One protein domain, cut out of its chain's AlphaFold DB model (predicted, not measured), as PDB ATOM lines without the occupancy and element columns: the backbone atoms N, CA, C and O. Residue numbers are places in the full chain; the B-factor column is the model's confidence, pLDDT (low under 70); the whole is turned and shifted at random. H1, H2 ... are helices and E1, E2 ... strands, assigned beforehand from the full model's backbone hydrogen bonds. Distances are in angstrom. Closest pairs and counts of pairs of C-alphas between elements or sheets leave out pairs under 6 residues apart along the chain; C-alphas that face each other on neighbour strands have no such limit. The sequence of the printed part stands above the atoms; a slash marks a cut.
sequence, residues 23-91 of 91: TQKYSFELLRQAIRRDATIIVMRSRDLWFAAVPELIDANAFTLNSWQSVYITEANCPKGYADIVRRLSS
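Overview. This is residues 23 to 91 of the 91 residues of an uncharacterized protein of mine drainage metagenome (UniProt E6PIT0). Two short parallel strands, E1 and E2, sit side by side in the middle, with H1 and H2 at one end of the longest axis and H3 at the other. H1 and H2 stand crosswise and near each other, and a long looping stretch, residues 65 to 81, leads from E2 to H3. The printed part has 69 residues, with three named helices and two named strands in the order H1, E1, H2, E2, H3, and is mostly helix. It is compact, with a radius of gyration of the C-alphas of 12.2 A, and spans 31 by 28 by 21 A.

Along the chain. The sheet holds E1, residues 41 to 43, 6.5 A long from C-alpha 41 at (192.404, 175.771, 57.517), and E2, residues 62 to 64, 6.8 A. H1, residues 23 to 36, is 20.1 A long and begins with C-alpha 23 at (185.123, 187.782, 70.841). H2 is residues 47 to 53, 10.1 A. H3 is residues 82 to 89, 10.7 A, ending with C-alpha 89 at (195.047, 180.042, 45.571).

Arrangement. E1 and E2 are parallel neighbours at 27 degrees; N 43 and O 63, and N 63 and O 41, are each 2.8 A apart, within hydrogen-bond range. E1, H2 and E2 form a strand-helix-strand unit, two parallel neighbour strands with a helix between them in the chain, and its crossover is right-handed. The closest C-alphas of H2 and E2, Arg 47 and Thr 64, are 7.7 A apart. Those of H1 and E1, Ala 34 and Ile 41, are also 7.7 A apart. H1 and H2 are close but not clearly touching, with C-alphas 28 and 53 closest at 7.4 A, and about perpendicular at 86 degrees. H3 is apart from H1, H2 and E1. In H1, H2 and H3 every O i to N i+4 pair is within hydrogen-bond range.

Size, cuts and confidence. The two C-alphas farthest apart, those of Ala 52 and Ser 91, are 32.8 A apart. The printed part has no cut, and the link from E2 to H3, 17 residues, is long. Mean pLDDT of the printed part is 82.9; residues 23, 24, 68 and 91 are under 70.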
ATOM      1  N   THR A  23     184.411 187.822  72.122       61.84
ATOM      2  CA  THR A  23     185.123 187.782  70.841       61.84
ATOM      3  C   THR A  23     185.735 186.411  70.526       61.84
ATOM      4  O   THR A  23     185.721 185.997  69.372       61.84
ATOM      5  N   GLN A  24     186.195 185.652  71.530       68.62
ATOM      6  CA  GLN A  24     186.744 184.303  71.312       68.62
ATOM      7  C   GLN A  24     185.664 183.313  70.865       68.62
ATOM      8  O   GLN A  24     185.908 182.487  69.987       68.62
ATOM      9  N   LYS A  25     184.442 183.426  71.410       74.19
ATOM     10  CA  LYS A  25     183.313 182.575  70.996       74.19
ATOM     11  C   LYS A  25     182.962 182.792  69.525       74.19
ATOM     12  O   LYS A  25     182.652 181.827  68.834       74.19
ATOM     13  N   TYR A  26     183.050 184.033  69.052       80.00
ATOM     14  CA  TYR A  26     182.821 184.359  67.648       80.00
ATOM     15  C   TYR A  26     183.888 183.737  66.735       80.00
ATOM     16  O   TYR A  26     183.541 183.100  65.744       80.00
ATOM     17  N   SER A  27     185.172 183.824  67.097       81.38
ATOM     18  CA  SER A  27     186.250 183.168  66.341       81.38
ATOM     19  C   SER A  27     186.094 181.645  66.292       81.38
ATOM     20  O   SER A  27     186.337 181.048  65.245       81.38
ATOM     21  N   PHE A  28     185.644 181.014  67.384       86.62
ATOM     22  CA  PHE A  28     185.328 179.581  67.383       86.62
ATOM     23  C   PHE A  28     184.163 179.260  66.448       86.62
ATOM     24  O   PHE A  28     184.246 178.296  65.695       86.62
ATOM     25  N   GLU A  29     183.106 180.072  66.436       86.88
ATOM     26  CA  GLU A  29     181.975 179.859  65.530       86.88
ATOM     27  C   GLU A  29     182.365 180.040  64.056       86.88
ATOM     28  O   GLU A  29     181.975 179.234  63.213       86.88
ATOM     29  N   LEU A  30     183.204 181.029  63.734       86.38
ATOM     30  CA  LEU A  30     183.763 181.175  62.387       86.38
ATOM     31  C   LEU A  30     184.597 179.957  61.980       86.38
ATOM     32  O   LEU A  30     184.496 179.497  60.842       86.38
ATOM     33  N   LEU A  31     185.395 179.417  62.906       87.50
ATOM     34  CA  LEU A  31     186.156 178.198  62.660       87.50
ATOM     35  C   LEU A  31     185.222 177.010  62.403       87.50
ATOM     36  O   LEU A  31     185.407 176.297  61.422       87.50
ATOM     37  N   ARG A  32     184.161 176.846  63.199       90.62
ATOM     38  CA  ARG A  32     183.136 175.811  62.975       90.62
ATOM     39  C   ARG A  32     182.444 175.946  61.631       90.62
ATOM     40  O   ARG A  32     182.207 174.952  60.956       90.62
ATOM     41  N   GLN A  33     182.108 177.165  61.223       90.06
ATOM     42  CA  GLN A  33     181.535 177.418  59.902       90.06
ATOM     43  C   GLN A  33     182.518 177.069  58.785       90.06
ATOM     44  O   GLN A  33     182.110 176.490  57.782       90.06
ATOM     45  N   ALA A  34     183.807 177.367  58.970       88.56
ATOM     46  CA  ALA A  34     184.853 176.984  58.030       88.56
ATOM     47  C   ALA A  34     184.996 175.457  57.914       88.56
ATOM     48  O   ALA A  34     185.074 174.954  56.797       88.56
ATOM     49  N   ILE A  35     184.947 174.735  59.038       90.56
ATOM     50  CA  ILE A  35     184.954 173.265  59.069       90.56
ATOM     51  C   ILE A  35     183.714 172.710  58.353       90.56
ATOM     52  O   ILE A  35     183.839 171.860  57.479       90.56
ATOM     53  N   ARG A  36     182.518 173.243  58.646       92.00
ATOM     54  CA  ARG A  36     181.254 172.798  58.026       92.00
ATOM     55  C   ARG A  36     181.223 172.929  56.502       92.00
ATOM     56  O   ARG A  36     180.515 172.169  55.854       92.00
ATOM     57  N   ARG A  37     181.953 173.892  55.935       89.88
ATOM     58  CA  ARG A  37     182.064 174.086  54.477       89.88
ATOM     59  C   ARG A  37     183.295 173.415  53.856       89.88
ATOM     60  O   ARG A  37     183.623 173.741  52.721       89.88
ATOM     61  N   ASP A  38     184.001 172.573  54.612       87.44
ATOM     62  CA  ASP A  38     185.254 171.916  54.211       87.44
ATOM     63  C   ASP A  38     186.334 172.892  53.689       87.44
ATOM     64  O   ASP A  38     187.079 172.643  52.735       87.44
ATOM     65  N   ALA A  39     186.418 174.073  54.311       86.94
ATOM     66  CA  ALA A  39     187.466 175.024  53.973       86.94
ATOM     67  C   ALA A  39     188.832 174.505  54.436       86.94
ATOM     68  O   ALA A  39     188.961 173.956  55.527       86.94
ATOM     69  N   THR A  40     189.875 174.771  53.648       86.19
ATOM     70  CA  THR A  40     191.252 174.528  54.085       86.19
ATOM     71  C   THR A  40     191.639 175.540  55.163       86.19
ATOM     72  O   THR A  40     191.550 176.759  54.971       86.19
ATOM     73  N   ILE A  41     192.059 175.016  56.312       87.44
ATOM     74  CA  ILE A  41     192.404 175.771  57.517       87.44
ATOM     75  C   ILE A  41     193.913 175.668  57.751       87.44
ATOM     76  O   ILE A  41     194.505 174.605  57.605       87.44
ATOM     77  N   ILE A  42     194.550 176.774  58.138       85.00
ATOM     78  CA  ILE A  42     195.970 176.794  58.506       85.00
ATOM     79  C   ILE A  42     196.078 177.240  59.960       85.00
ATOM     80  O   ILE A  42     195.759 178.378  60.303       85.00
ATOM     81  N   VAL A  43     196.532 176.338  60.823       83.81
ATOM     82  CA  VAL A  43     196.728 176.577  62.252       83.81
ATOM     83  C   VAL A  43     198.161 177.061  62.471       83.81
ATOM     84  O   VAL A  43     199.113 176.280  62.455       83.81
ATOM     85  N   MET A  44     198.316 178.372  62.650       81.88
ATOM     86  CA  MET A  44     199.631 179.029  62.713       81.88
ATOM     87  C   MET A  44     200.237 179.022  64.124       81.88
ATOM     88  O   MET A  44     201.427 178.770  64.293       81.88
ATOM     89  N   ARG A  45     199.431 179.317  65.153       80.19
ATOM     90  CA  ARG A  45     199.865 179.449  66.557       80.19
ATOM     91  C   ARG A  45     198.834 178.870  67.511       80.19
ATOM     92  O   ARG A  45     197.681 178.681  67.134       80.19
ATOM     93  N   SER A  46     199.254 178.648  68.759       81.06
ATOM     94  CA  SER A  46     198.371 178.204  69.847       81.06
ATOM     95  C   SER A  46     197.594 176.941  69.486       81.06
ATOM     96  O   SER A  46     196.422 176.807  69.828       81.06
ATOM     97  N   ARG A  47     198.262 176.036  68.760       83.19
ATOM     98  CA  ARG A  47     197.713 174.792  68.222       83.19
ATOM     99  C   ARG A  47     196.859 174.076  69.273       83.19
ATOM    100  O   ARG A  47     195.676 173.846  69.049       83.19
ATOM    101  N   ASP A  48     197.447 173.802  70.430       83.19
ATOM    102  CA  ASP A  48     196.806 173.018  71.489       83.19
ATOM    103  C   ASP A  48     195.571 173.719  72.068       83.19
ATOM    104  O   ASP A  48     194.576 173.069  72.378       83.19
ATOM    105  N   LEU A  49     195.589 175.053  72.145       83.50
ATOM    106  CA  LEU A  49     194.442 175.838  72.603       83.50
ATOM    107  C   LEU A  49     193.286 175.792  71.598       83.50
ATOM    108  O   LEU A  49     192.129 175.694  72.003       83.50
ATOM    109  N   TRP A  50     193.584 175.819  70.297       85.31
ATOM    110  CA  TRP A  50     192.569 175.669  69.255       85.31
ATOM    111  C   TRP A  50     191.937 174.282  69.264       85.31
ATOM    112  O   TRP A  50     190.714 174.193  69.267       85.31
ATOM    113  N   PHE A  51     192.743 173.219  69.333       85.75
ATOM    114  CA  PHE A  51     192.218 171.852  69.401       85.75
ATOM    115  C   PHE A  51     191.420 171.600  70.685       85.75
ATOM    116  O   PHE A  51     190.418 170.893  70.649       85.75
ATOM    117  N   ALA A  52     191.802 172.215  71.809       86.31
ATOM    118  CA  ALA A  52     191.023 172.133  73.043       86.31
ATOM    119  C   ALA A  52     189.686 172.895  72.960       86.31
ATOM    120  O   ALA A  52     188.693 172.468  73.546       86.31
ATOM    121  N   ALA A  53     189.647 174.034  72.260       85.75
ATOM    122  CA  ALA A  53     188.445 174.859  72.134       85.75
ATOM    123  C   ALA A  53     187.472 174.372  71.045       85.75
ATOM    124  O   ALA A  53     186.257 174.545  71.185       85.75
ATOM    125  N   VAL A  54     188.004 173.790  69.968       88.44
ATOM    126  CA  VAL A  54     187.269 173.296  68.796       88.44
ATOM    127  C   VAL A  54     187.818 171.904  68.439       88.44
ATOM    128  O   VAL A  54     188.657 171.787  67.544       88.44
ATOM    129  N   PRO A  55     187.396 170.845  69.158       89.06
ATOM    130  CA  PRO A  55     187.891 169.483  68.942       89.06
ATOM    131  C   PRO A  55     187.624 168.947  67.534       89.06
ATOM    132  O   PRO A  55     188.444 168.208  66.999       89.06
ATOM    133  N   GLU A  56     186.537 169.381  66.891       90.56
ATOM    134  CA  GLU A  56     186.212 169.034  65.501       90.56
ATOM    135  C   GLU A  56     187.269 169.502  64.480       90.56
ATOM    136  O   GLU A  56     187.252 169.075  63.329       90.56
ATOM    137  N   LEU A  57     188.223 170.346  64.889       87.25
ATOM    138  CA  LEU A  57     189.372 170.727  64.069       87.25
ATOM    139  C   LEU A  57     190.336 169.555  63.804       87.25
ATOM    140  O   LEU A  57     191.088 169.619  62.836       87.25
ATOM    141  N   ILE A  58     190.346 168.516  64.652       87.31
ATOM    142  CA  ILE A  58     191.244 167.350  64.519       87.31
ATOM    143  C   ILE A  58     190.991 166.602  63.209       87.31
ATOM    144  O   ILE A  58     191.944 166.220  62.535       87.31
ATOM    145  N   ASP A  59     189.719 166.447  62.851       88.81
ATOM    146  CA  ASP A  59     189.283 165.698  61.671       88.81
ATOM    147  C   ASP A  59     189.048 166.601  60.448       88.81
ATOM    148  O   ASP A  59     188.700 166.125  59.368       88.81
ATOM    149  N   ALA A  60     189.217 167.917  60.604       87.81
ATOM    150  CA  ALA A  60     189.022 168.883  59.534       87.81
ATOM    151  C   ALA A  60     190.214 168.921  58.564       87.81
ATOM    152  O   ALA A  60     191.328 168.498  58.881       87.81
ATOM    153  N   ASN A  61     190.007 169.533  57.396       86.25
ATOM    154  CA  ASN A  61     191.069 169.851  56.443       86.25
ATOM    155  C   ASN A  61     191.970 170.993  56.964       86.25
ATOM    156  O   ASN A  61     191.909 172.139  56.502       86.25
ATOM    157  N   ALA A  62     192.762 170.685  57.991       85.69
ATOM    158  CA  ALA A  62     193.587 171.625  58.730       85.69
ATOM    159  C   ALA A  62     195.078 171.267  58.644       85.69
ATOM    160  O   ALA A  62     195.493 170.135  58.889       85.69
ATOM    161  N   PHE A  63     195.909 172.270  58.364       86.69
ATOM    162  CA  PHE A  63     197.363 172.143  58.299       86.69
ATOM    163  C   PHE A  63     198.025 172.944  59.415       86.69
ATOM    164  O   PHE A  63     197.654 174.086  59.677       86.69
ATOM    165  N   THR A  64     199.039 172.371  60.059       83.44
ATOM    166  CA  THR A  64     199.842 173.052  61.083       83.44
ATOM    167  C   THR A  64     201.182 173.492  60.511       83.44
ATOM    168  O   THR A  64     201.774 172.770  59.706       83.44
ATOM    169  N   LEU A  65     201.694 174.633  60.974       82.75
ATOM    170  CA  LEU A  65     203.054 175.073  60.655       82.75
ATOM    171  C   LEU A  65     204.088 174.433  61.594       82.75
ATOM    172  O   LEU A  65     203.804 174.209  62.771       82.75
ATOM    173  N   ASN A  66     205.296 174.186  61.085       80.56
ATOM    174  CA  ASN A  66     206.424 173.689  61.883       80.56
ATOM    175  C   ASN A  66     206.978 174.772  62.823       80.56
ATOM    176  O   ASN A  66     207.327 174.493  63.968       80.56
ATOM    177  N   SER A  67     207.042 176.021  62.350       77.50
ATOM    178  CA  SER A  67     207.490 177.175  63.125       77.50
ATOM    179  C   SER A  67     206.325 178.091  63.483       77.50
ATOM    180  O   SER A  67     205.764 178.802  62.652       77.50
ATOM    181  N   TRP A  68     206.015 178.130  64.772       68.38
ATOM    182  CA  TRP A  68     205.103 179.090  65.397       68.38
ATOM    183  C   TRP A  68     205.631 180.539  65.403       68.38
ATOM    184  O   TRP A  68     204.847 181.491  65.473       68.38
ATOM    185  N   GLN A  69     206.955 180.726  65.337       71.50
ATOM    186  CA  GLN A  69     207.601 182.044  65.324       71.50
ATOM    187  C   GLN A  69     207.588 182.659  63.922       71.50
ATOM    188  O   GLN A  69     207.331 183.855  63.780       71.50
ATOM    189  N   SER A  70     207.784 181.833  62.896       75.62
ATOM    190  CA  SER A  70     207.821 182.239  61.493       75.62
ATOM    191  C   SER A  70     206.598 181.690  60.775       75.62
ATOM    192  O   SER A  70     206.609 180.577  60.268       75.62
ATOM    193  N   VAL A  71     205.531 182.481  60.716       74.31
ATOM    194  CA  VAL A  71     204.224 182.027  60.220       74.31
ATOM    195  C   VAL A  71     204.073 182.047  58.688       74.31
ATOM    196  O   VAL A  71     202.966 182.006  58.159       74.31
ATOM    197  N   TYR A  72     205.187 182.122  57.959       80.50
ATOM    198  CA  TYR A  72     205.197 182.108  56.499       80.50
ATOM    199  C   TYR A  72     204.802 180.726  55.967       80.50
ATOM    200  O   TYR A  72     205.316 179.704  56.428       80.50
ATOM    201  N   ILE A  73     203.916 180.692  54.970       79.25
ATOM    202  CA  ILE A  73     203.524 179.458  54.281       79.25
ATOM    203  C   ILE A  73     204.592 179.158  53.228       79.25
ATOM    204  O   ILE A  73     204.565 179.685  52.120       79.25
ATOM    205  N   THR A  74     205.560 178.331  53.601       82.38
ATOM    206  CA  THR A  74     206.590 177.800  52.702       82.38
ATOM    207  C   THR A  74     206.505 176.283  52.682       82.38
ATOM    208  O   THR A  74     205.956 175.679  53.606       82.38
ATOM    209  N   GLU A  75     207.072 175.651  51.659       82.69
ATOM    210  CA  GLU A  75     207.120 174.190  51.563       82.69
ATOM    211  C   GLU A  75     207.799 173.559  52.790       82.69
ATOM    212  O   GLU A  75     207.281 172.616  53.378       82.69
ATOM    213  N   ALA A  76     208.895 174.157  53.267       83.50
ATOM    214  CA  ALA A  76     209.600 173.692  54.460       83.50
ATOM    215  C   ALA A  76     208.787 173.866  55.761       83.50
ATOM    216  O   ALA A  76     208.924 173.079  56.700       83.50
ATOM    217  N   ASN A  77     207.944 174.902  55.840       82.62
ATOM    218  CA  ASN A  77     207.206 175.235  57.059       82.62
ATOM    219  C   ASN A  77     205.790 174.639  57.106       82.62
ATOM    220  O   ASN A  77     205.237 174.477  58.191       82.62
ATOM    221  N   CYS A  78     205.211 174.297  55.954       83.19
ATOM    222  CA  CYS A  78     203.906 173.650  55.818       83.19
ATOM    223  C   CYS A  78     203.985 172.454  54.845       83.19
ATOM    224  O   CYS A  78     203.254 172.417  53.856       83.19
ATOM    225  N   PRO A  79     204.846 171.451  55.088       79.44
ATOM    226  CA  PRO A  79     205.154 170.422  54.087       79.44
ATOM    227  C   PRO A  79     203.935 169.597  53.659       79.44
ATOM    228  O   PRO A  79     203.823 169.202  52.505       79.44
ATOM    229  N   LYS A  80     202.982 169.367  54.570       81.94
ATOM    230  CA  LYS A  80     201.766 168.589  54.283       81.94
ATOM    231  C   LYS A  80     200.688 169.382  53.540       81.94
ATOM    232  O   LYS A  80     199.855 168.775  52.881       81.94
ATOM    233  N   GLY A  81     200.684 170.708  53.676       82.06
ATOM    234  CA  GLY A  81     199.619 171.570  53.158       82.06
ATOM    235  C   GLY A  81     200.034 172.474  52.009       82.06
ATOM    236  O   GLY A  81     199.168 172.950  51.284       82.06
ATOM    237  N   TYR A  82     201.333 172.719  51.813       84.00
ATOM    238  CA  TYR A  82     201.833 173.732  50.883       84.00
ATOM    239  C   TYR A  82     201.292 173.548  49.460       84.00
ATOM    240  O   TYR A  82     200.699 174.473  48.911       84.00
ATOM    241  N   ALA A  83     201.409 172.342  48.899       83.88
ATOM    242  CA  ALA A  83     200.940 172.053  47.546       83.88
ATOM    243  C   ALA A  83     199.418 172.236  47.382       83.88
ATOM    244  O   ALA A  83     198.971 172.751  46.358       83.88
ATOM    245  N   ASP A  84     198.621 171.839  48.380       83.69
ATOM    246  CA  ASP A  84     197.160 171.990  48.337       83.69
ATOM    247  C   ASP A  84     196.740 173.461  48.481       83.69
ATOM    248  O   ASP A  84     195.901 173.950  47.724       83.69
ATOM    249  N   ILE A  85     197.390 174.198  49.388       82.88
ATOM    250  CA  ILE A  85     197.149 175.628  49.611       82.88
ATOM    251  C   ILE A  85     197.476 176.433  48.350       82.88
ATOM    252  O   ILE A  85     196.657 177.241  47.921       82.88
ATOM    253  N   VAL A  86     198.644 176.205  47.739       85.12
ATOM    254  CA  VAL A  86     199.052 176.905  46.509       85.12
ATOM    255  C   VAL A  86     198.067 176.616  45.378       85.12
ATOM    256  O   VAL A  86     197.599 177.549  44.731       85.12
ATOM    257  N   ARG A  87     197.668 175.349  45.196       85.19
ATOM    258  CA  ARG A  87     196.694 174.956  44.168       85.19
ATOM    259  C   ARG A  87     195.363 175.694  44.314       85.19
ATOM    260  O   ARG A  87     194.842 176.186  43.320       85.19
ATOM    261  N   ARG A  88     194.835 175.797  45.539       81.31
ATOM    262  CA  ARG A  88     193.564 176.488  45.838       81.31
ATOM    263  C   ARG A  88     193.643 178.014  45.719       81.31
ATOM    264  O   ARG A  88     192.606 178.662  45.661       81.31
ATOM    265  N   LEU A  89     194.842 178.599  45.751       78.56
ATOM    266  CA  LEU A  89     195.047 180.042  45.571       78.56
ATOM    267  C   LEU A  89     195.245 180.437  44.103       78.56
ATOM    268  O   LEU A  89     195.095 181.609  43.772       78.56
ATOM    269  N   SER A  90     195.615 179.488  43.243       76.25
ATOM    270  CA  SER A  90     195.817 179.707  41.804       76.25
ATOM    271  C   SER A  90     194.574 179.427  40.947       76.25
ATOM    272  O   SER A  90     194.647 179.590  39.731       76.25
ATOM    273  N   SER A  91     193.467 178.993  41.559       60.66
ATOM    274  CA  SER A  91     192.154 178.766  40.934       60.66
ATOM    275  C   SER A  91     191.216 179.945  41.152       60.66
ATOM    276  O   SER A  91     190.533 180.338  40.186       60.66
TER     277      SER A  91